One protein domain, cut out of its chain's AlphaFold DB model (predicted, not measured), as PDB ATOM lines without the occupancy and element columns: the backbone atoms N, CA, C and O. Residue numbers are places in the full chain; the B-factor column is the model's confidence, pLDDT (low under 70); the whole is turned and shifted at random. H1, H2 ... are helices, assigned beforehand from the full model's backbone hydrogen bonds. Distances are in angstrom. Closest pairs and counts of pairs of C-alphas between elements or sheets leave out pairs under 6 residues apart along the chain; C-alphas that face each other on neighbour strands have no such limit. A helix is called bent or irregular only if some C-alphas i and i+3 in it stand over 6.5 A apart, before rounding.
ATOM      1  N   MET A  12     103.078   7.195  62.874       73.12
ATOM      2  CA  MET A  12     101.928   8.023  62.513       73.12
ATOM      3  C   MET A  12     101.819   8.171  60.994       73.12
ATOM      4  O   MET A  12     100.722   8.073  60.457       73.12
ATOM      5  N   LYS A  13     102.949   8.328  60.297       74.94
ATOM      6  CA  LYS A  13     103.000   8.345  58.835       74.94
ATOM      7  C   LYS A  13     102.492   7.029  58.248       74.94
ATOM      8  O   LYS A  13     101.609   7.058  57.409       74.94
ATOM      9  N   PHE A  14     102.925   5.881  58.771       75.44
ATOM     10  CA  PHE A  14     102.389   4.575  58.372       75.44
ATOM     11  C   PHE A  14     100.872   4.460  58.621       75.44
ATOM     12  O   PHE A  14     100.120   4.088  57.727       75.44
ATOM     13  N   ILE A  15     100.392   4.852  59.803       72.44
ATOM     14  CA  ILE A  15      98.954   4.858  60.127       72.44
ATOM     15  C   ILE A  15      98.162   5.756  59.162       72.44
ATOM     16  O   ILE A  15      97.041   5.414  58.780       72.44
ATOM     17  N   GLN A  16      98.727   6.899  58.769       72.12
ATOM     18  CA  GLN A  16      98.104   7.848  57.848       72.12
ATOM     19  C   GLN A  16      98.125   7.351  56.398       72.12
ATOM     20  O   GLN A  16      97.068   7.337  55.763       72.12
ATOM     21  N   ASP A  17      99.280   6.902  55.908       72.94
ATOM     22  CA  ASP A  17      99.499   6.435  54.534       72.94
ATOM     23  C   ASP A  17      98.611   5.230  54.220       72.94
ATOM     24  O   ASP A  17      97.952   5.189  53.181       72.94
ATOM     25  N   TYR A  18      98.520   4.286  55.159       75.00
ATOM     26  CA  TYR A  18      97.686   3.092  55.028       75.00
ATOM     27  C   TYR A  18      96.257   3.303  55.515       75.00
ATOM     28  O   TYR A  18      95.471   2.368  55.501       75.00
ATOM     29  N   ARG A  19      95.899   4.516  55.955       74.12
ATOM     30  CA  ARG A  19      94.572   4.867  56.482       74.12
ATOM     31  C   ARG A  19      94.053   3.889  57.544       74.12
ATOM     32  O   ARG A  19      92.854   3.636  57.595       74.12
ATOM     33  N   PHE A  20      94.901   3.433  58.466       69.81
ATOM     34  CA  PHE A  20      94.533   2.495  59.547       69.81
ATOM     35  C   PHE A  20      93.407   2.993  60.471       69.81
ATOM     36  O   PHE A  20      92.881   2.243  61.278       69.81
ATOM     37  N   LYS A  21      92.971   4.245  60.343       61.56
ATOM     38  CA  LYS A  21      91.701   4.708  60.920       61.56
ATOM     39  C   LYS A  21      90.470   3.949  60.385       61.56
ATOM     40  O   LYS A  21      89.502   3.805  61.123       61.56
ATOM     41  N   MET A  22      90.505   3.474  59.135       64.69
ATOM     42  CA  MET A  22      89.441   2.665  58.518       64.69
ATOM     43  C   MET A  22      89.467   1.219  59.034       64.69
ATOM     44  O   MET A  22      88.448   0.535  58.994       64.69
ATOM     45  N   LEU A  23      90.580   0.807  59.655       67.94
ATOM     46  CA  LEU A  23      90.723  -0.492  60.301       67.94
ATOM     47  C   LEU A  23      89.725  -0.667  61.442       67.94
ATOM     48  O   LEU A  23      89.270  -1.774  61.666       67.94
ATOM     49  N   ILE A  24      89.350   0.397  62.162       61.78
ATOM     50  CA  ILE A  24      88.391   0.286  63.273       61.78
ATOM     51  C   ILE A  24      87.022  -0.213  62.763       61.78
ATOM     52  O   ILE A  24      86.580  -1.257  63.243       61.78
ATOM     53  N   PRO A  25      86.363   0.445  61.784       58.78
ATOM     54  CA  PRO A  25      85.168  -0.095  61.134       58.78
ATOM     55  C   PRO A  25      85.340  -1.514  60.580       58.78
ATOM     56  O   PRO A  25      84.466  -2.354  60.769       58.78
ATOM     57  N   GLU A  26      86.464  -1.816  59.933       68.19
ATOM     58  CA  GLU A  26      86.698  -3.140  59.340       68.19
ATOM     59  C   GLU A  26      86.884  -4.231  60.413       68.19
ATOM     60  O   GLU A  26      86.369  -5.338  60.280       68.19
ATOM     61  N   LEU A  27      87.521  -3.916  61.542       67.81
ATOM     62  CA  LEU A  27      87.618  -4.811  62.696       67.81
ATOM     63  C   LEU A  27      86.267  -5.021  63.387       67.81
ATOM     64  O   LEU A  27      86.054  -6.082  63.969       67.81
ATOM     65  N   LEU A  28      85.334  -4.067  63.298       65.50
ATOM     66  CA  LEU A  28      83.951  -4.283  63.735       65.50
ATOM     67  C   LEU A  28      83.237  -5.308  62.852       65.50
ATOM     68  O   LEU A  28      82.476  -6.123  63.366       65.50
ATOM     69  N   VAL A  29      83.512  -5.307  61.546       67.31
ATOM     70  CA  VAL A  29      83.004  -6.325  60.613       67.31
ATOM     71  C   VAL A  29      83.590  -7.695  60.966       67.31
ATOM     72  O   VAL A  29      82.839  -8.661  61.085       67.31
ATOM     73  N   VAL A  30      84.900  -7.774  61.226       71.25
ATOM     74  CA  VAL A  30      85.571  -9.001  61.701       71.25
ATOM     75  C   VAL A  30      84.949  -9.495  63.012       71.25
ATOM     76  O   VAL A  30      84.594 -10.666  63.130       71.25
ATOM     77  N   PHE A  31      84.768  -8.605  63.988       70.50
ATOM     78  CA  PHE A  31      84.143  -8.946  65.264       70.50
ATOM     79  C   PHE A  31      82.696  -9.408  65.080       70.50
ATOM     80  O   PHE A  31      82.282 -10.385  65.693       70.50
ATOM     81  N   GLY A  32      81.934  -8.753  64.202       67.69
ATOM     82  CA  GLY A  32      80.577  -9.160  63.863       67.69
ATOM     83  C   GLY A  32      80.523 -10.546  63.222       67.69
ATOM     84  O   GLY A  32      79.630 -11.317  63.553       67.69
ATOM     85  N   VAL A  33      81.497 -10.916  62.382       71.06
ATOM     86  CA  VAL A  33      81.636 -12.294  61.870       71.06
ATOM     87  C   VAL A  33      81.855 -13.278  63.015       71.06
ATOM     88  O   VAL A  33      81.161 -14.288  63.085       71.06
ATOM     89  N   TRP A  34      82.774 -12.981  63.934       77.38
ATOM     90  CA  TRP A  34      83.046 -13.858  65.080       77.38
ATOM     91  C   TRP A  34      81.849 -13.975  66.025       77.38
ATOM     92  O   TRP A  34      81.605 -15.039  66.585       77.38
ATOM     93  N   TYR A  35      81.096 -12.889  66.186       71.19
ATOM     94  CA  TYR A  35      79.893 -12.837  67.006       71.19
ATOM     95  C   TYR A  35      78.730 -13.616  66.380       71.19
ATOM     96  O   TYR A  35      78.048 -14.365  67.073       71.19
ATOM     97  N   LEU A  36      78.502 -13.452  65.074       68.12
ATOM     98  CA  LEU A  36      77.399 -14.099  64.357       68.12
ATOM     99  C   LEU A  36      77.687 -15.564  64.016       68.12
ATOM    100  O   LEU A  36      76.746 -16.334  63.845       68.12
ATOM    101  N   LEU A  37      78.962 -15.948  63.909       74.62
ATOM    102  CA  LEU A  37      79.384 -17.309  63.591       74.62
ATOM    103  C   LEU A  37      80.595 -17.715  64.451       74.62
ATOM    104  O   LEU A  37      81.731 -17.704  63.961       74.62
ATOM    105  N   PRO A  38      80.383 -18.094  65.727       80.19
ATOM    106  CA  PRO A  38      81.464 -18.434  66.659       80.19
ATOM    107  C   PRO A  38      82.375 -19.563  66.164       80.19
ATOM    108  O   PRO A  38      83.574 -19.568  66.441       80.19
ATOM    109  N   GLU A  39      81.826 -20.490  65.377       82.12
ATOM    110  CA  GLU A  39      82.556 -21.589  64.731       82.12
ATOM    111  C   GLU A  39      83.728 -21.083  63.880       82.12
ATOM    112  O   GLU A  39      84.788 -21.705  63.855       82.12
ATOM    113  N   SER A  40      83.595 -19.893  63.278       85.00
ATOM    114  CA  SER A  40      84.642 -19.270  62.458       85.00
ATOM    115  C   SER A  40      85.959 -19.035  63.209       85.00
ATOM    116  O   SER A  40      87.010 -18.934  62.575       85.00
ATOM    117  N   LEU A  41      85.943 -18.971  64.545       86.88
ATOM    118  CA  LEU A  41      87.151 -18.838  65.365       86.88
ATOM    119  C   LEU A  41      87.988 -20.121  65.414       86.88
ATOM    120  O   LEU A  41      89.183 -20.054  65.715       86.88
ATOM    121  N   TYR A  42      87.375 -21.271  65.127       87.50
ATOM    122  CA  TYR A  42      87.965 -22.591  65.353       87.50
ATOM    123  C   TYR A  42      87.952 -23.503  64.121       87.50
ATOM    124  O   TYR A  42      88.761 -24.426  64.068       87.50
ATOM    125  N   SER A  43      87.089 -23.254  63.134       87.69
ATOM    126  CA  SER A  43      86.941 -24.090  61.938       87.69
ATOM    127  C   SER A  43      86.914 -23.281  60.638       87.69
ATOM    128  O   SER A  43      86.874 -22.043  60.631       87.69
ATOM    129  N   ASN A  44      86.976 -24.000  59.517       88.94
ATOM    130  CA  ASN A  44      86.696 -23.446  58.203       88.94
ATOM    131  C   ASN A  44      85.187 -23.537  57.932       88.94
ATOM    132  O   ASN A  44      84.628 -24.619  57.757       88.94
ATOM    133  N   VAL A  45      84.526 -22.383  57.853       85.81
ATOM    134  CA  VAL A  45      83.066 -22.283  57.683       85.81
ATOM    135  C   VAL A  45      82.582 -22.819  56.333       85.81
ATOM    136  O   VAL A  45      81.388 -23.017  56.150       85.81
ATOM    137  N   TYR A  46      83.490 -23.072  55.384       87.06
ATOM    138  CA  TYR A  46      83.191 -23.613  54.059       87.06
ATOM    139  C   TYR A  46      83.363 -25.127  53.953       87.06
ATOM    140  O   TYR A  46      83.193 -25.660  52.859       87.06
ATOM    141  N   GLU A  47      83.681 -25.840  55.037       87.94
ATOM    142  CA  GLU A  47      83.871 -27.301  55.004       87.94
ATOM    143  C   GLU A  47      82.682 -28.043  54.375       87.94
ATOM    144  O   GLU A  47      82.864 -29.001  53.621       87.94
ATOM    145  N   PHE A  48      81.459 -27.549  54.590       86.56
ATOM    146  CA  PHE A  48      80.238 -28.124  54.018       86.56
ATOM    147  C   PHE A  48      80.179 -28.070  52.477       86.56
ATOM    148  O   PHE A  48      79.411 -28.815  51.869       86.56
ATOM    149  N   LEU A  49      80.983 -27.217  51.827       87.81
ATOM    150  CA  LEU A  49      81.063 -27.096  50.365       87.81
ATOM    151  C   LEU A  49      81.964 -28.161  49.717       87.81
ATOM    152  O   LEU A  49      82.094 -28.198  48.488       87.81
ATOM    153  N   GLY A  50      82.611 -29.023  50.509       89.88
ATOM    154  CA  GLY A  50      83.524 -30.043  50.001       89.88
ATOM    155  C   GLY A  50      84.676 -29.417  49.199       89.88
ATOM    156  O   GLY A  50      85.257 -28.431  49.645       89.88
ATOM    157  N   PRO A  51      85.020 -29.922  47.999       92.38
ATOM    158  CA  PRO A  51      86.143 -29.392  47.216       92.38
ATOM    159  C   PRO A  51      86.054 -27.900  46.861       92.38
ATOM    160  O   PRO A  51      87.084 -27.266  46.640       92.38
ATOM    161  N   LEU A  52      84.853 -27.310  46.819       87.56
ATOM    162  CA  LEU A  52      84.691 -25.881  46.527       87.56
ATOM    163  C   LEU A  52      85.209 -24.987  47.665       87.56
ATOM    164  O   LEU A  52      85.509 -23.818  47.423       87.56
ATOM    165  N   MET A  53      85.404 -25.534  48.872       89.19
ATOM    166  CA  MET A  53      85.961 -24.791  50.002       89.19
ATOM    167  C   MET A  53      87.345 -24.211  49.696       89.19
ATOM    168  O   MET A  53      87.672 -23.145  50.199       89.19
ATOM    169  N   TYR A  54      88.140 -24.866  48.843       88.31
ATOM    170  CA  TYR A  54      89.481 -24.399  48.479       88.31
ATOM    171  C   TYR A  54      89.463 -23.157  47.582       88.31
ATOM    172  O   TYR A  54      90.472 -22.466  47.483       88.31
ATOM    173  N   ILE A  55      88.329 -22.866  46.937       85.88
ATOM    174  CA  ILE A  55      88.138 -21.633  46.165       85.88
ATOM    175  C   ILE A  55      87.802 -20.488  47.119       85.88
ATOM    176  O   ILE A  55      88.385 -19.412  47.019       85.88
ATOM    177  N   CYS A  56      86.886 -20.725  48.061       83.75
ATOM    178  CA  CYS A  56      86.511 -19.736  49.068       83.75
ATOM    179  C   CYS A  56      87.696 -19.433  49.996       83.75
ATOM    180  O   CYS A  56      88.073 -18.279  50.171       83.75
ATOM    181  N   GLN A  57      88.331 -20.474  50.528       87.62
ATOM    182  CA  GLN A  57      89.396 -20.384  51.514       87.62
ATOM    183  C   GLN A  57      90.536 -21.369  51.188       87.62
ATOM    184  O   GLN A  57      90.575 -22.481  51.723       87.62
ATOM    185  N   PRO A  58      91.510 -20.969  50.347       86.56
ATOM    186  CA  PRO A  58      92.665 -21.804  50.010       86.56
ATOM    187  C   PRO A  58      93.450 -22.289  51.237       86.56
ATOM    188  O   PRO A  58      93.888 -23.439  51.288       86.56
ATOM    189  N   LEU A  59      93.591 -21.438  52.262       88.25
ATOM    190  CA  LEU A  59      94.198 -21.796  53.547       88.25
ATOM    191  C   LEU A  59      93.204 -22.534  54.454       88.25
ATOM    192  O   LEU A  59      92.830 -22.063  55.525       88.25
ATOM    193  N   PHE A  60      92.771 -23.716  54.023       84.94
ATOM    194  CA  PHE A  60      91.734 -24.505  54.696       84.94
ATOM    195  C   PHE A  60      92.065 -24.900  56.149       84.94
ATOM    196  O   PHE A  60      91.161 -25.223  56.907       84.94
ATOM    197  N   PHE A  61      93.345 -24.893  56.535       87.00
ATOM    198  CA  PHE A  61      93.805 -25.256  57.880       87.00
ATOM    199  C   PHE A  61      93.726 -24.106  58.897       87.00
ATOM    200  O   PHE A  61      93.893 -24.342  60.091       87.00
ATOM    201  N   MET A  62      93.538 -22.862  58.446       89.62
ATOM    202  CA  MET A  62      93.383 -21.710  59.333       89.62
ATOM    203  C   MET A  62      91.888 -21.424  59.529       89.62
ATOM    204  O   MET A  62      91.153 -21.448  58.544       89.62
ATOM    205  N   PRO A  63      91.405 -21.130  60.749       90.00
ATOM    206  CA  PRO A  63      89.991 -20.820  60.937       90.00
ATOM    207  C   PRO A  63      89.567 -19.575  60.148       90.00
ATOM    208  O   PRO A  63      90.328 -18.604  60.052       90.00
ATOM    209  N   THR A  64      88.351 -19.586  59.596       87.25
ATOM    210  CA  THR A  64      87.874 -18.525  58.688       87.25
ATOM    211  C   THR A  64      87.917 -17.148  59.338       87.25
ATOM    212  O   THR A  64      88.324 -16.175  58.707       87.25
ATOM    213  N   GLY A  65      87.558 -17.056  60.615       84.88
ATOM    214  CA  GLY A  65      87.550 -15.810  61.369       84.88
ATOM    215  C   GLY A  65      88.933 -15.159  61.452       84.88
ATOM    216  O   GLY A  65      89.037 -13.939  61.320       84.88
ATOM    217  N   TRP A  66      89.997 -15.952  61.608       86.44
ATOM    218  CA  TRP A  66      91.374 -15.448  61.627       86.44
ATOM    219  C   TRP A  66      91.853 -15.022  60.243       86.44
ATOM    220  O   TRP A  66      92.538 -14.009  60.119       86.44
ATOM    221  N   LEU A  67      91.461 -15.747  59.194       86.44
ATOM    222  CA  LEU A  67      91.774 -15.344  57.823       86.44
ATOM    223  C   LEU A  67      91.083 -14.040  57.446       86.44
ATOM    224  O   LEU A  67      91.725 -13.168  56.875       86.44
ATOM    225  N   VAL A  68      89.819 -13.864  57.828       82.56
ATOM    226  CA  VAL A  68      89.079 -12.611  57.626       82.56
ATOM    227  C   VAL A  68      89.761 -11.446  58.344       82.56
ATOM    228  O   VAL A  68      89.920 -10.384  57.748       82.56
ATOM    229  N   PHE A  69      90.230 -11.648  59.579       84.00
ATOM    230  CA  PHE A  69      91.019 -10.649  60.307       84.00
ATOM    231  C   PHE A  69      92.310 -10.269  59.567       84.00
ATOM    232  O   PHE A  69      92.584  -9.085  59.364       84.00
ATOM    233  N   LEU A  70      93.096 -11.265  59.142       84.88
ATOM    234  CA  LEU A  70      94.345 -11.030  58.416       84.88
ATOM    235  C   LEU A  70      94.091 -10.303  57.099       84.88
ATOM    236  O   LEU A  70      94.785  -9.334  56.803       84.88
ATOM    237  N   THR A  71      93.076 -10.726  56.346       79.62
ATOM    238  CA  THR A  71      92.702 -10.103  55.079       79.62
ATOM    239  C   THR A  71      92.223  -8.667  55.277       79.62
ATOM    240  O   THR A  71      92.700  -7.800  54.556       79.62
ATOM    241  N   ALA A  72      91.383  -8.366  56.274       79.38
ATOM    242  CA  ALA A  72      90.982  -6.984  56.582       79.38
ATOM    243  C   ALA A  72      92.202  -6.080  56.843       79.38
ATOM    244  O   ALA A  72      92.321  -4.982  56.297       79.38
ATOM    245  N   PHE A  73      93.181  -6.576  57.605       82.06
ATOM    246  CA  PHE A  73      94.417  -5.834  57.842       82.06
ATOM    247  C   PHE A  73      95.237  -5.632  56.560       82.06
ATOM    248  O   PHE A  73      95.705  -4.528  56.281       82.06
ATOM    249  N   THR A  74      95.430  -6.680  55.757       83.62
ATOM    250  CA  THR A  74      96.272  -6.608  54.554       83.62
ATOM    251  C   THR A  74      95.598  -5.871  53.390       83.62
ATOM    252  O   THR A  74      96.274  -5.284  52.546       83.62
ATOM    253  N   LEU A  75      94.275  -5.781  53.363       77.62
ATOM    254  CA  LEU A  75      93.546  -5.004  52.358       77.62
ATOM    255  C   LEU A  75      93.761  -3.502  52.466       77.62
ATOM    256  O   LEU A  75      93.577  -2.791  51.482       77.62
ATOM    257  N   HIS A  76      94.274  -3.013  53.595       80.88
ATOM    258  CA  HIS A  76      94.700  -1.622  53.704       80.88
ATOM    259  C   HIS A  76      95.834  -1.257  52.736       80.88
ATOM    260  O   HIS A  76      96.106  -0.077  52.543       80.88
ATOM    261  N   GLY A  77      96.470  -2.235  52.076       80.56
ATOM    262  CA  GLY A  77      97.331  -1.979  50.923       80.56
ATOM    263  C   GLY A  77      96.604  -1.333  49.730       80.56
ATOM    264  O   GLY A  77      97.261  -0.688  48.918       80.56
ATOM    265  N   ILE A  78      95.272  -1.434  49.634       78.81
ATOM    266  CA  ILE A  78      94.474  -0.805  48.568       78.81
ATOM    267  C   ILE A  78      94.442   0.721  48.718       78.81
ATOM    268  O   ILE A  78      94.561   1.418  47.720       78.81
ATOM    269  N   TYR A  79      94.356   1.271  49.933       77.88
ATOM    270  CA  TYR A  79      94.250   2.729  50.104       77.88
ATOM    271  C   TYR A  79      95.479   3.516  49.600       77.88
ATOM    272  O   TYR A  79      95.295   4.560  48.971       77.88
ATOM    273  N   PRO A  80      96.733   3.070  49.824       81.06
ATOM    274  CA  PRO A  80      97.889   3.663  49.158       81.06
ATOM    275  C   PRO A  80      97.862   3.505  47.634       81.06
ATOM    276  O   PRO A  80      98.352   4.393  46.941       81.06
ATOM    277  N   LEU A  81      97.317   2.398  47.114       81.38
ATOM    278  CA  LEU A  81      97.184   2.166  45.672       81.38
ATOM    279  C   LEU A  81      96.201   3.160  45.041       81.38
ATOM    280  O   LEU A  81      96.549   3.815  44.064       81.38
ATOM    281  N   ASP A  82      95.033   3.324  45.654       76.12
ATOM    282  CA  ASP A  82      94.006   4.307  45.299       76.12
ATOM    283  C   ASP A  82      94.573   5.739  45.303       76.12
ATOM    284  O   ASP A  82      94.630   6.405  44.271       76.12
ATOM    285  N   ASN A  83      95.178   6.159  46.421       77.44
ATOM    286  CA  ASN A  83      95.828   7.469  46.537       77.44
ATOM    287  C   ASN A  83      96.912   7.714  45.470       77.44
ATOM    288  O   ASN A  83      97.124   8.858  45.063       77.44
ATOM    289  N   TYR A  84      97.656   6.676  45.077       81.75
ATOM    290  CA  TYR A  84      98.678   6.779  44.037       81.75
ATOM    291  C   TYR A  84      98.041   6.984  42.656       81.75
ATOM    292  O   TYR A  84      98.483   7.855  41.909       81.75
ATOM    293  N   HIS A  85      96.972   6.248  42.335       77.50
ATOM    294  CA  HIS A  85      96.232   6.419  41.080       77.50
ATOM    295  C   HIS A  85      95.541   7.782  40.976       77.50
ATOM    296  O   HIS A  85      95.542   8.386  39.906       77.50
ATOM    297  N   GLU A  86      95.045   8.313  42.091       73.56
ATOM    298  CA  GLU A  86      94.478   9.663  42.181       73.56
ATOM    299  C   GLU A  86      95.546  10.780  42.213       73.56
ATOM    300  O   GLU A  86      95.209  11.962  42.296       73.56
ATOM    301  N   GLY A  87      96.841  10.441  42.205       77.69
ATOM    302  CA  GLY A  87      97.943  11.410  42.246       77.69
ATOM    303  C   GLY A  87      98.111  12.141  43.585       77.69
ATOM    304  O   GLY A  87      98.800  13.160  43.648       77.69
ATOM    305  N   LYS A  88      97.504  11.642  44.671       75.81
ATOM    306  CA  LYS A  88      97.606  12.216  46.028       75.81
ATOM    307  C   LYS A  88      98.963  11.943  46.676       75.81
ATOM    308  O   LYS A  88      99.373  12.692  47.562       75.81
ATOM    309  N   ILE A  89      99.651  10.881  46.253       78.69
ATOM    310  CA  ILE A  89     101.020  10.559  46.669       78.69
ATOM    311  C   ILE A  89     101.914  10.350  45.439       78.69
ATOM    312  O   ILE A  89     101.446   9.812  44.439       78.69
ATOM    313  N   PRO A  90     103.195  10.755  45.500       82.50
ATOM    314  CA  PRO A  90     104.096  10.661  44.353       82.50
ATOM    315  C   PRO A  90     104.574   9.230  44.079       82.50
ATOM    316  O   PRO A  90     104.843   8.893  42.932       82.50
ATOM    317  N   ASP A  91     104.666   8.394  45.118       86.31
ATOM    318  CA  ASP A  91     105.220   7.045  45.041       86.31
ATOM    319  C   ASP A  91     104.342   6.049  45.799       86.31
ATOM    320  O   ASP A  91     103.911   6.308  46.927       86.31
ATOM    321  N   LEU A  92     104.135   4.871  45.209       85.31
ATOM    322  CA  LEU A  92     103.422   3.772  45.849       85.31
ATOM    323  C   LEU A  92     104.318   3.067  46.888       85.31
ATOM    324  O   LEU A  92     105.375   2.528  46.529       85.31
ATOM    325  N   PRO A  93     103.902   2.963  48.164       86.12
ATOM    326  CA  PRO A  93     104.641   2.200  49.162       86.12
ATOM    327  C   PRO A  93     104.745   0.721  48.768       86.12
ATOM    328  O   PRO A  93     103.738   0.039  48.597       86.12
ATOM    329  N   ARG A  94     105.961   0.166  48.687       86.31
ATOM    330  CA  ARG A  94     106.168  -1.245  48.282       86.31
ATOM    331  C   ARG A  94     105.415  -2.247  49.160       86.31
ATOM    332  O   ARG A  94     104.942  -3.266  48.666       86.31
ATOM    333  N   ALA A  95     105.286  -1.951  50.452       84.62
ATOM    334  CA  ALA A  95     104.534  -2.794  51.370       84.62
ATOM    335  C   ALA A  95     103.032  -2.849  51.028       84.62
ATOM    336  O   ALA A  95     102.418  -3.877  51.280       84.62
ATOM    337  N   ALA A  96     102.456  -1.829  50.375       85.62
ATOM    338  CA  ALA A  96     101.070  -1.873  49.901       85.62
ATOM    339  C   ALA A  96     100.851  -2.995  48.871       85.62
ATOM    340  O   ALA A  96      99.930  -3.795  49.014       85.62
ATOM    341  N   VAL A  97     101.762  -3.132  47.899       85.38
ATOM    342  CA  VAL A  97     101.717  -4.205  46.888       85.38
ATOM    343  C   VAL A  97     101.821  -5.586  47.537       85.38
ATOM    344  O   VAL A  97     101.083  -6.502  47.180       85.38
ATOM    345  N   ILE A  98     102.710  -5.733  48.526       87.19
ATOM    346  CA  ILE A  98     102.879  -6.989  49.270       87.19
ATOM    347  C   ILE A  98     101.595  -7.339  50.030       87.19
ATOM    348  O   ILE A  98     101.129  -8.473  49.951       87.19
ATOM    349  N   MET A  99     101.003  -6.373  50.736       87.31
ATOM    350  CA  MET A  99      99.770  -6.581  51.497       87.31
ATOM    351  C   MET A  99      98.584  -6.948  50.585       87.31
ATOM    352  O   MET A  99      97.830  -7.871  50.900       87.31
ATOM    353  N   ILE A 100      98.462  -6.321  49.410       82.88
ATOM    354  CA  ILE A 100      97.467  -6.711  48.398       82.88
ATOM    355  C   ILE A 100      97.706  -8.159  47.948       82.88
ATOM    356  O   ILE A 100      96.786  -8.972  47.995       82.88
ATOM    357  N   GLY A 101      98.942  -8.513  47.582       85.31
ATOM    358  CA  GLY A 101      99.285  -9.872  47.148       85.31
ATOM    359  C   GLY A 101      98.967 -10.942  48.198       85.31
ATOM    360  O   GLY A 101      98.423 -11.994  47.862       85.31
ATOM    361  N   ILE A 102      99.235 -10.653  49.475       85.62
ATOM    362  CA  ILE A 102      98.873 -11.528  50.601       85.62
ATOM    363  C   ILE A 102      97.348 -11.688  50.702       85.62
ATOM    364  O   ILE A 102      96.860 -12.810  50.832       85.62
ATOM    365  N   SER A 103      96.593 -10.593  50.585       81.94
ATOM    366  CA  SER A 103      95.123 -10.611  50.655       81.94
ATOM    367  C   SER A 103      94.509 -11.497  49.567       81.94
ATOM    368  O   SER A 103      93.668 -12.347  49.866       81.94
ATOM    369  N   PHE A 104      94.973 -11.344  48.320       83.62
ATOM    370  CA  PHE A 104      94.521 -12.139  47.170       83.62
ATOM    371  C   PHE A 104      94.781 -13.634  47.341       83.62
ATOM    372  O   PHE A 104      93.955 -14.449  46.937       83.62
ATOM    373  N   LEU A 105      95.924 -14.000  47.926       83.25
ATOM    374  CA  LEU A 105      96.284 -15.400  48.123       83.25
ATOM    375  C   LEU A 105      95.402 -16.075  49.179       83.25
ATOM    376  O   LEU A 105      95.075 -17.253  49.049       83.25
ATOM    377  N   PHE A 106      95.052 -15.347  50.240       78.25
ATOM    378  CA  PHE A 106      94.387 -15.935  51.399       78.25
ATOM    379  C   PHE A 106      92.876 -16.058  51.240       78.25
ATOM    380  O   PHE A 106      92.344 -17.093  51.630       78.25
ATOM    381  N   LEU A 107      92.199 -15.061  50.659       77.75
ATOM    382  CA  LEU A 107      90.742 -15.071  50.470       77.75
ATOM    383  C   LEU A 107      90.353 -14.469  49.102       77.75
ATOM    384  O   LEU A 107      89.750 -13.396  49.047       77.75
ATOM    385  N   PRO A 108      90.662 -15.140  47.976       81.50
ATOM    386  CA  PRO A 108      90.459 -14.588  46.632       81.50
ATOM    387  C   PRO A 108      88.997 -14.228  46.338       81.50
ATOM    388  O   PRO A 108      88.733 -13.239  45.661       81.50
ATOM    389  N   VAL A 109      88.037 -14.991  46.871       78.81
ATOM    390  CA  VAL A 109      86.602 -14.703  46.710       78.81
ATOM    391  C   VAL A 109      86.182 -13.457  47.496       78.81
ATOM    392  O   VAL A 109      85.397 -12.657  46.994       78.81
ATOM    393  N   LEU A 110      86.731 -13.251  48.697       78.12
ATOM    394  CA  LEU A 110      86.491 -12.026  49.462       78.12
ATOM    395  C   LEU A 110      87.048 -10.808  48.724       78.12
ATOM    396  O   LEU A 110      86.343  -9.817  48.547       78.12
ATOM    397  N   VAL A 111      88.288 -10.911  48.240       78.06
ATOM    398  CA  VAL A 111      88.916  -9.850  47.446       78.06
ATOM    399  C   VAL A 111      88.120  -9.583  46.169       78.06
ATOM    400  O   VAL A 111      87.925  -8.431  45.803       78.06
ATOM    401  N   PHE A 112      87.581 -10.617  45.520       82.00
ATOM    402  CA  PHE A 112      86.704 -10.455  44.361       82.00
ATOM    403  C   PHE A 112      85.437  -9.647  44.686       82.00
ATOM    404  O   PHE A 112      85.111  -8.727  43.938       82.00
ATOM    405  N   PHE A 113      84.755  -9.919  45.807       75.94
ATOM    406  CA  PHE A 113      83.609  -9.103  46.240       75.94
ATOM    407  C   PHE A 113      83.985  -7.634  46.440       75.94
ATOM    408  O   PHE A 113      83.226  -6.743  46.063       75.94
ATOM    409  N   GLN A 114      85.178  -7.370  46.958       75.00
ATOM    410  CA  GLN A 114      85.666  -6.009  47.149       75.00
ATOM    411  C   GLN A 114      86.033  -5.333  45.826       75.00
ATOM    412  O   GLN A 114      85.691  -4.174  45.608       75.00
ATOM    413  N   MET A 115      86.659  -6.065  44.902       77.81
ATOM    414  CA  MET A 115      86.950  -5.564  43.558       77.81
ATOM    415  C   MET A 115      85.684  -5.252  42.764       77.81
ATOM    416  O   MET A 115      85.693  -4.303  41.984       77.81
ATOM    417  N   ILE A 116      84.598  -6.011  42.959       79.94
ATOM    418  CA  ILE A 116      83.294  -5.660  42.384       79.94
ATOM    419  C   ILE A 116      82.878  -4.267  42.858       79.94
ATOM    420  O   ILE A 116      82.416  -3.481  42.040       79.94
ATOM    421  N   GLY A 117      83.073  -3.936  44.137       75.56
ATOM    422  CA  GLY A 117      82.759  -2.606  44.654       75.56
ATOM    423  C   GLY A 117      83.511  -1.489  43.942       75.56
ATOM    424  O   GLY A 117      82.897  -0.561  43.413       75.56
ATOM    425  N   TYR A 118      84.827  -1.653  43.815       73.81
ATOM    426  CA  TYR A 118      85.667  -0.714  43.071       73.81
ATOM    427  C   TYR A 118      85.225  -0.596  41.601       73.81
ATOM    428  O   TYR A 118      85.046   0.499  41.077       73.81
ATOM    429  N   TYR A 119      84.948  -1.726  40.944       80.12
ATOM    430  CA  TYR A 119      84.451  -1.747  39.568       80.12
ATOM    431  C   TYR A 119      83.113  -1.011  39.402       80.12
ATOM    432  O   TYR A 119      82.934  -0.296  38.420       80.12
ATOM    433  N   MET A 120      82.172  -1.157  40.341       79.75
ATOM    434  CA  MET A 120      80.876  -0.464  40.279       79.75
ATOM    435  C   MET A 120      81.018   1.056  40.426       79.75
ATOM    436  O   MET A 120      80.241   1.796  39.816       79.75
ATOM    437  N   THR A 121      82.021   1.513  41.179       74.56
ATOM    438  CA  THR A 121      82.377   2.936  41.297       74.56
ATOM    439  C   THR A 121      82.836   3.485  39.951       74.56
ATOM    440  O   THR A 121      82.186   4.365  39.385       74.56
ATOM    441  N   GLU A 122      83.853   2.864  39.357       77.25
ATOM    442  CA  GLU A 122      84.393   3.243  38.042       77.25
ATOM    443  C   GLU A 122      83.329   3.167  36.928       77.25
ATOM    444  O   GLU A 122      83.226   4.036  36.064       77.25
ATOM    445  N   MET A 123      82.474   2.140  36.954       77.75
ATOM    446  CA  MET A 123      81.387   1.978  35.984       77.75
ATOM    447  C   MET A 123      80.331   3.081  36.071       77.75
ATOM    448  O   MET A 123      79.761   3.465  35.045       77.75
ATOM    449  N   THR A 124      80.060   3.588  37.272       80.12
ATOM    450  CA  THR A 124      79.098   4.678  37.481       80.12
ATOM    451  C   THR A 124      79.621   5.985  36.900       80.12
ATOM    452  O   THR A 124      78.861   6.716  36.255       80.12
ATOM    453  N   GLU A 125      80.923   6.239  37.040       76.94
ATOM    454  CA  GLU A 125      81.586   7.366  36.384       76.94
ATOM    455  C   GLU A 125      81.613   7.212  34.859       76.94
ATOM    456  O   GLU A 125      81.319   8.167  34.139       76.94
ATOM    457  N   PHE A 126      81.898   6.005  34.359       80.31
ATOM    458  CA  PHE A 126      82.025   5.744  32.923       80.31
ATOM    459  C   PHE A 126      80.695   5.817  32.158       80.31
ATOM    460  O   PHE A 126      80.659   6.336  31.042       80.31
ATOM    461  N   ILE A 127      79.597   5.284  32.714       82.88
ATOM    462  CA  ILE A 127      78.290   5.284  32.034       82.88
ATOM    463  C   ILE A 127      77.615   6.650  32.167       82.88
ATOM    464  O   ILE A 127      77.376   7.329  31.169       82.88
ATOM    465  N   SER A 128      77.220   7.010  33.388       78.56
ATOM    466  CA  SER A 128      76.591   8.288  33.723       78.56
ATOM    467  C   SER A 128      76.286   8.328  35.217       78.56
ATOM    468  O   SER A 128      75.613   7.422  35.724       78.56
ATOM    469  N   ARG A 129      76.626   9.430  35.888       80.00
ATOM    470  CA  ARG A 129      76.202   9.666  37.270       80.00
ATOM    471  C   ARG A 129      74.729  10.078  37.304       80.00
ATOM    472  O   ARG A 129      74.373  11.211  36.982       80.00
ATOM    473  N   ASN A 130      73.857   9.127  37.625       84.94
ATOM    474  CA  ASN A 130      72.423   9.347  37.787       84.94
ATOM    475  C   ASN A 130      71.907   8.585  39.020       84.94
ATOM    476  O   ASN A 130      72.607   7.696  39.515       84.94
ATOM    477  N   PRO A 131      70.682   8.872  39.501       82.19
ATOM    478  CA  PRO A 131      70.214   8.316  40.764       82.19
ATOM    479  C   PRO A 131      70.208   6.788  40.803       82.19
ATOM    480  O   PRO A 131      70.432   6.226  41.864       82.19
ATOM    481  N   PHE A 132      69.970   6.111  39.674       85.56
ATOM    482  CA  PHE A 132      69.986   4.651  39.611       85.56
ATOM    483  C   PHE A 132      71.407   4.103  39.774       85.56
ATOM    484  O   PHE A 132      71.636   3.276  40.655       85.56
ATOM    485  N   TRP A 133      72.361   4.588  38.972       85.69
ATOM    486  CA  TRP A 133      73.743   4.100  39.031       85.69
ATOM    487  C   TRP A 133      74.425   4.431  40.353       85.69
ATOM    488  O   TRP A 133      75.112   3.575  40.886       85.69
ATOM    489  N   GLU A 134      74.126   5.577  40.970       83.06
ATOM    490  CA  GLU A 134      74.617   5.882  42.321       83.06
ATOM    491  C   GLU A 134      74.169   4.849  43.362       83.06
ATOM    492  O   GLU A 134      74.900   4.580  44.306       83.06
ATOM    493  N   ARG A 135      72.972   4.254  43.222       85.56
ATOM    494  CA  ARG A 135      72.537   3.193  44.146       85.56
ATOM    495  C   ARG A 135      73.226   1.858  43.850       85.56
ATOM    496  O   ARG A 135      73.423   1.075  44.781       85.56
ATOM    497  N   VAL A 136      73.563   1.596  42.584       82.25
ATOM    498  CA  VAL A 136      74.345   0.422  42.158       82.25
ATOM    499  C   VAL A 136      75.788   0.533  42.654       82.25
ATOM    500  O   VAL A 136      76.317  -0.440  43.181       82.25
ATOM    501  N   GLU A 137      76.384   1.720  42.573       81.94
ATOM    502  CA  GLU A 137      77.677   2.063  43.173       81.94
ATOM    503  C   GLU A 137      77.688   1.754  44.673       81.94
ATOM    504  O   GLU A 137      78.486   0.933  45.111       81.94
ATOM    505  N   SER A 138      76.720   2.266  45.443       77.75
ATOM    506  CA  SER A 138      76.655   1.994  46.888       77.75
ATOM    507  C   SER A 138      76.400   0.509  47.230       77.75
ATOM    508  O   SER A 138      76.693   0.066  48.345       77.75
ATOM    509  N   LEU A 139      75.820  -0.285  46.314       77.94
ATOM    510  CA  LEU A 139      75.741  -1.751  46.444       77.94
ATOM    511  C   LEU A 139      77.105  -2.408  46.176       77.94
ATOM    512  O   LEU A 139      77.434  -3.425  46.782       77.94
ATOM    513  N   GLY A 140      77.906  -1.832  45.289       79.12
ATOM    514  CA  GLY A 140      79.315  -2.170  45.159       79.12
ATOM    515  C   GLY A 140      80.085  -1.872  46.446       79.12
ATOM    516  O   GLY A 140      80.728  -2.767  46.994       79.12
ATOM    517  N   ASP A 141      79.949  -0.659  46.981       74.56
ATOM    518  CA  ASP A 141      80.574  -0.247  48.245       74.56
ATOM    519  C   ASP A 141      80.167  -1.151  49.408       74.56
ATOM    520  O   ASP A 141      80.975  -1.487  50.271       74.56
ATOM    521  N   LEU A 142      78.921  -1.627  49.410       75.81
ATOM    522  CA  LEU A 142      78.448  -2.614  50.373       75.81
ATOM    523  C   LEU A 142      79.317  -3.881  50.371       75.81
ATOM    524  O   LEU A 142      79.694  -4.375  51.434       75.81
ATOM    525  N   LEU A 143      79.616  -4.421  49.190       73.12
ATOM    526  CA  LEU A 143      80.470  -5.601  49.050       73.12
ATOM    527  C   LEU A 143      81.925  -5.286  49.406       73.12
ATOM    528  O   LEU A 143      82.626  -6.160  49.913       73.12
ATOM    529  N   PHE A 144      82.359  -4.041  49.212       71.31
ATOM    530  CA  PHE A 144      83.671  -3.579  49.646       71.31
ATOM    531  C   PHE A 144      83.799  -3.567  51.179       71.31
ATOM    532  O   PHE A 144      84.692  -4.213  51.734       71.31
ATOM    533  N   TYR A 145      82.869  -2.907  51.875       65.94
ATOM    534  CA  TYR A 145      82.938  -2.691  53.324       65.94
ATOM    535  C   TYR A 145      82.436  -3.875  54.157       65.94
ATOM    536  O   TYR A 145      83.022  -4.201  55.187       65.94
ATOM    537  N   ALA A 146      81.355  -4.530  53.734       68.94
ATOM    538  CA  ALA A 146      80.714  -5.622  54.471       68.94
ATOM    539  C   ALA A 146      80.854  -6.988  53.782       68.94
ATOM    540  O   ALA A 146      80.358  -7.992  54.298       68.94
ATOM    541  N   GLY A 147      81.591  -7.057  52.667       71.19
ATOM    542  CA  GLY A 147      82.003  -8.299  52.009       71.19
ATOM    543  C   GLY A 147      82.449  -9.398  52.974       71.19
ATOM    544  O   GLY A 147      81.957 -10.518  52.840       71.19
ATOM    545  N   PRO A 148      83.286  -9.109  53.995       69.56
ATOM    546  CA  PRO A 148      83.723 -10.131  54.941       69.56
ATOM    547  C   PRO A 148      82.580 -10.763  55.749       69.56
ATOM    548  O   PRO A 148      82.621 -11.964  56.012       69.56
ATOM    549  N   MET A 149      81.537  -9.996  56.087       64.50
ATOM    550  CA  MET A 149      80.342 -10.494  56.784       64.50
ATOM    551  C   MET A 149      79.506 -11.432  55.916       64.50
ATOM    552  O   MET A 149      79.090 -12.492  56.387       64.50
ATOM    553  N   PHE A 150      79.281 -11.079  54.648       69.94
ATOM    554  CA  PHE A 150      78.542 -11.935  53.714       69.94
ATOM    555  C   PHE A 150      79.319 -13.193  53.370       69.94
ATOM    556  O   PHE A 150      78.760 -14.285  53.346       69.94
ATOM    557  N   PHE A 151      80.616 -13.014  53.127       72.62
ATOM    558  CA  PHE A 151      81.532 -14.075  52.779       72.62
ATOM    559  C   PHE A 151      81.595 -15.092  53.918       72.62
ATOM    560  O   PHE A 151      81.152 -16.224  53.729       72.62
ATOM    561  N   ALA A 152      82.068 -14.707  55.105       65.69
ATOM    562  CA  ALA A 152      82.325 -15.652  56.191       65.69
ATOM    563  C   ALA A 152      81.066 -16.094  56.936       65.69
ATOM    564  O   ALA A 152      80.973 -17.242  57.351       65.69
ATOM    565  N   GLY A 153      80.083 -15.209  57.101       62.47
ATOM    566  CA  GLY A 153      78.845 -15.564  57.786       62.47
ATOM    567  C   GLY A 153      77.894 -16.396  56.926       62.47
ATOM    568  O   GLY A 153      76.983 -17.007  57.479       62.47
ATOM    569  N   LEU A 154      78.035 -16.364  55.591       65.50
ATOM    570  CA  LEU A 154      77.021 -16.835  54.629       65.50
ATOM    571  C   LEU A 154      75.614 -16.275  54.910       65.50
ATOM    572  O   LEU A 154      74.595 -16.803  54.466       65.50
ATOM    573  N   GLN A 155      75.555 -15.166  55.645       67.94
ATOM    574  CA  GLN A 155      74.330 -14.538  56.107       67.94
ATOM    575  C   GLN A 155      73.814 -13.595  55.015       67.94
ATOM    576  O   GLN A 155      73.800 -12.378  55.178       67.94
TER     577      GLN A 155
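What this domain is: This is residues 12 to 155 of the 277 residues of an uncharacterized protein of Thorarchaeota archaeon (strain OWC) (UniProt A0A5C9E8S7). The helices make a V: one arm is the long hairpin of H8 and H9, the other a row of H2, H5 and H7 side by side, with H6 and H1 toward its open end. H3 and H4 sit by the corner of the V. The printed part has 144 residues, all helix by class, with nine named helices, H1 to H9 in chain order, and no named strand. It is compact, with a radius of gyration of the C-alphas of 15.9 A and spans of 43 by 39 by 26 A.

Where its parts are: Find C-alpha 131 at (70.214, 8.316, 40.764); from there H9 runs 30.6 A to residue 153, irregular at C-alphas 145 and 148, 7.7 A apart, with a kink of 63 degrees near residue 146. Before it comes H8, residues 108 to 127, 27.5 A. H7 is residues 94 to 106, H6 78 to 85, H5 64 to 75. H4, residues 47 to 56, is irregular, C-alphas 48 and 51 being 9.1 A apart. H3 is residues 38 to 41, H2 23 to 36, and H1 12 to 17, from C-alpha 12 at (101.928, 8.023, 62.513).

How they stand to each other: Look first at the hairpin: H8 and H9 touch at Gly 117 and Gly 140, closest C-alphas 3.5 A apart, at a shallow tilt of 6 degrees, opposite ways. Residues 145 to 153 of H9 alone touch H2, closest C-alphas Val 33 and Met 149, 5.5 A. The hub, H5, touches H2, H3, H7 and H9; its closest C-alphas to H7 are Thr 74 and Met 99, 4.6 A. H4 and H8 touch only at their ends, C-alphas Cys 56 and Val 109, 5.6 A. O i to N i+4 pairs are within hydrogen-bond range throughout H1, H2, H5, H6, H7 and H8, in 17 of 19 in H9, and in 1 of 6 in H4, against 6 of 7 O i to N i+3 pairs; H3 is too short for an i+4 pair.

The domain as a whole: The C-alphas farthest apart, Phe 48 and Pro 90, are 46.5 A apart. The printed part has no cut, and no link is long. Look for pLDDT under 70 in 21 residues, among them 20 to 29 and 152 to 155.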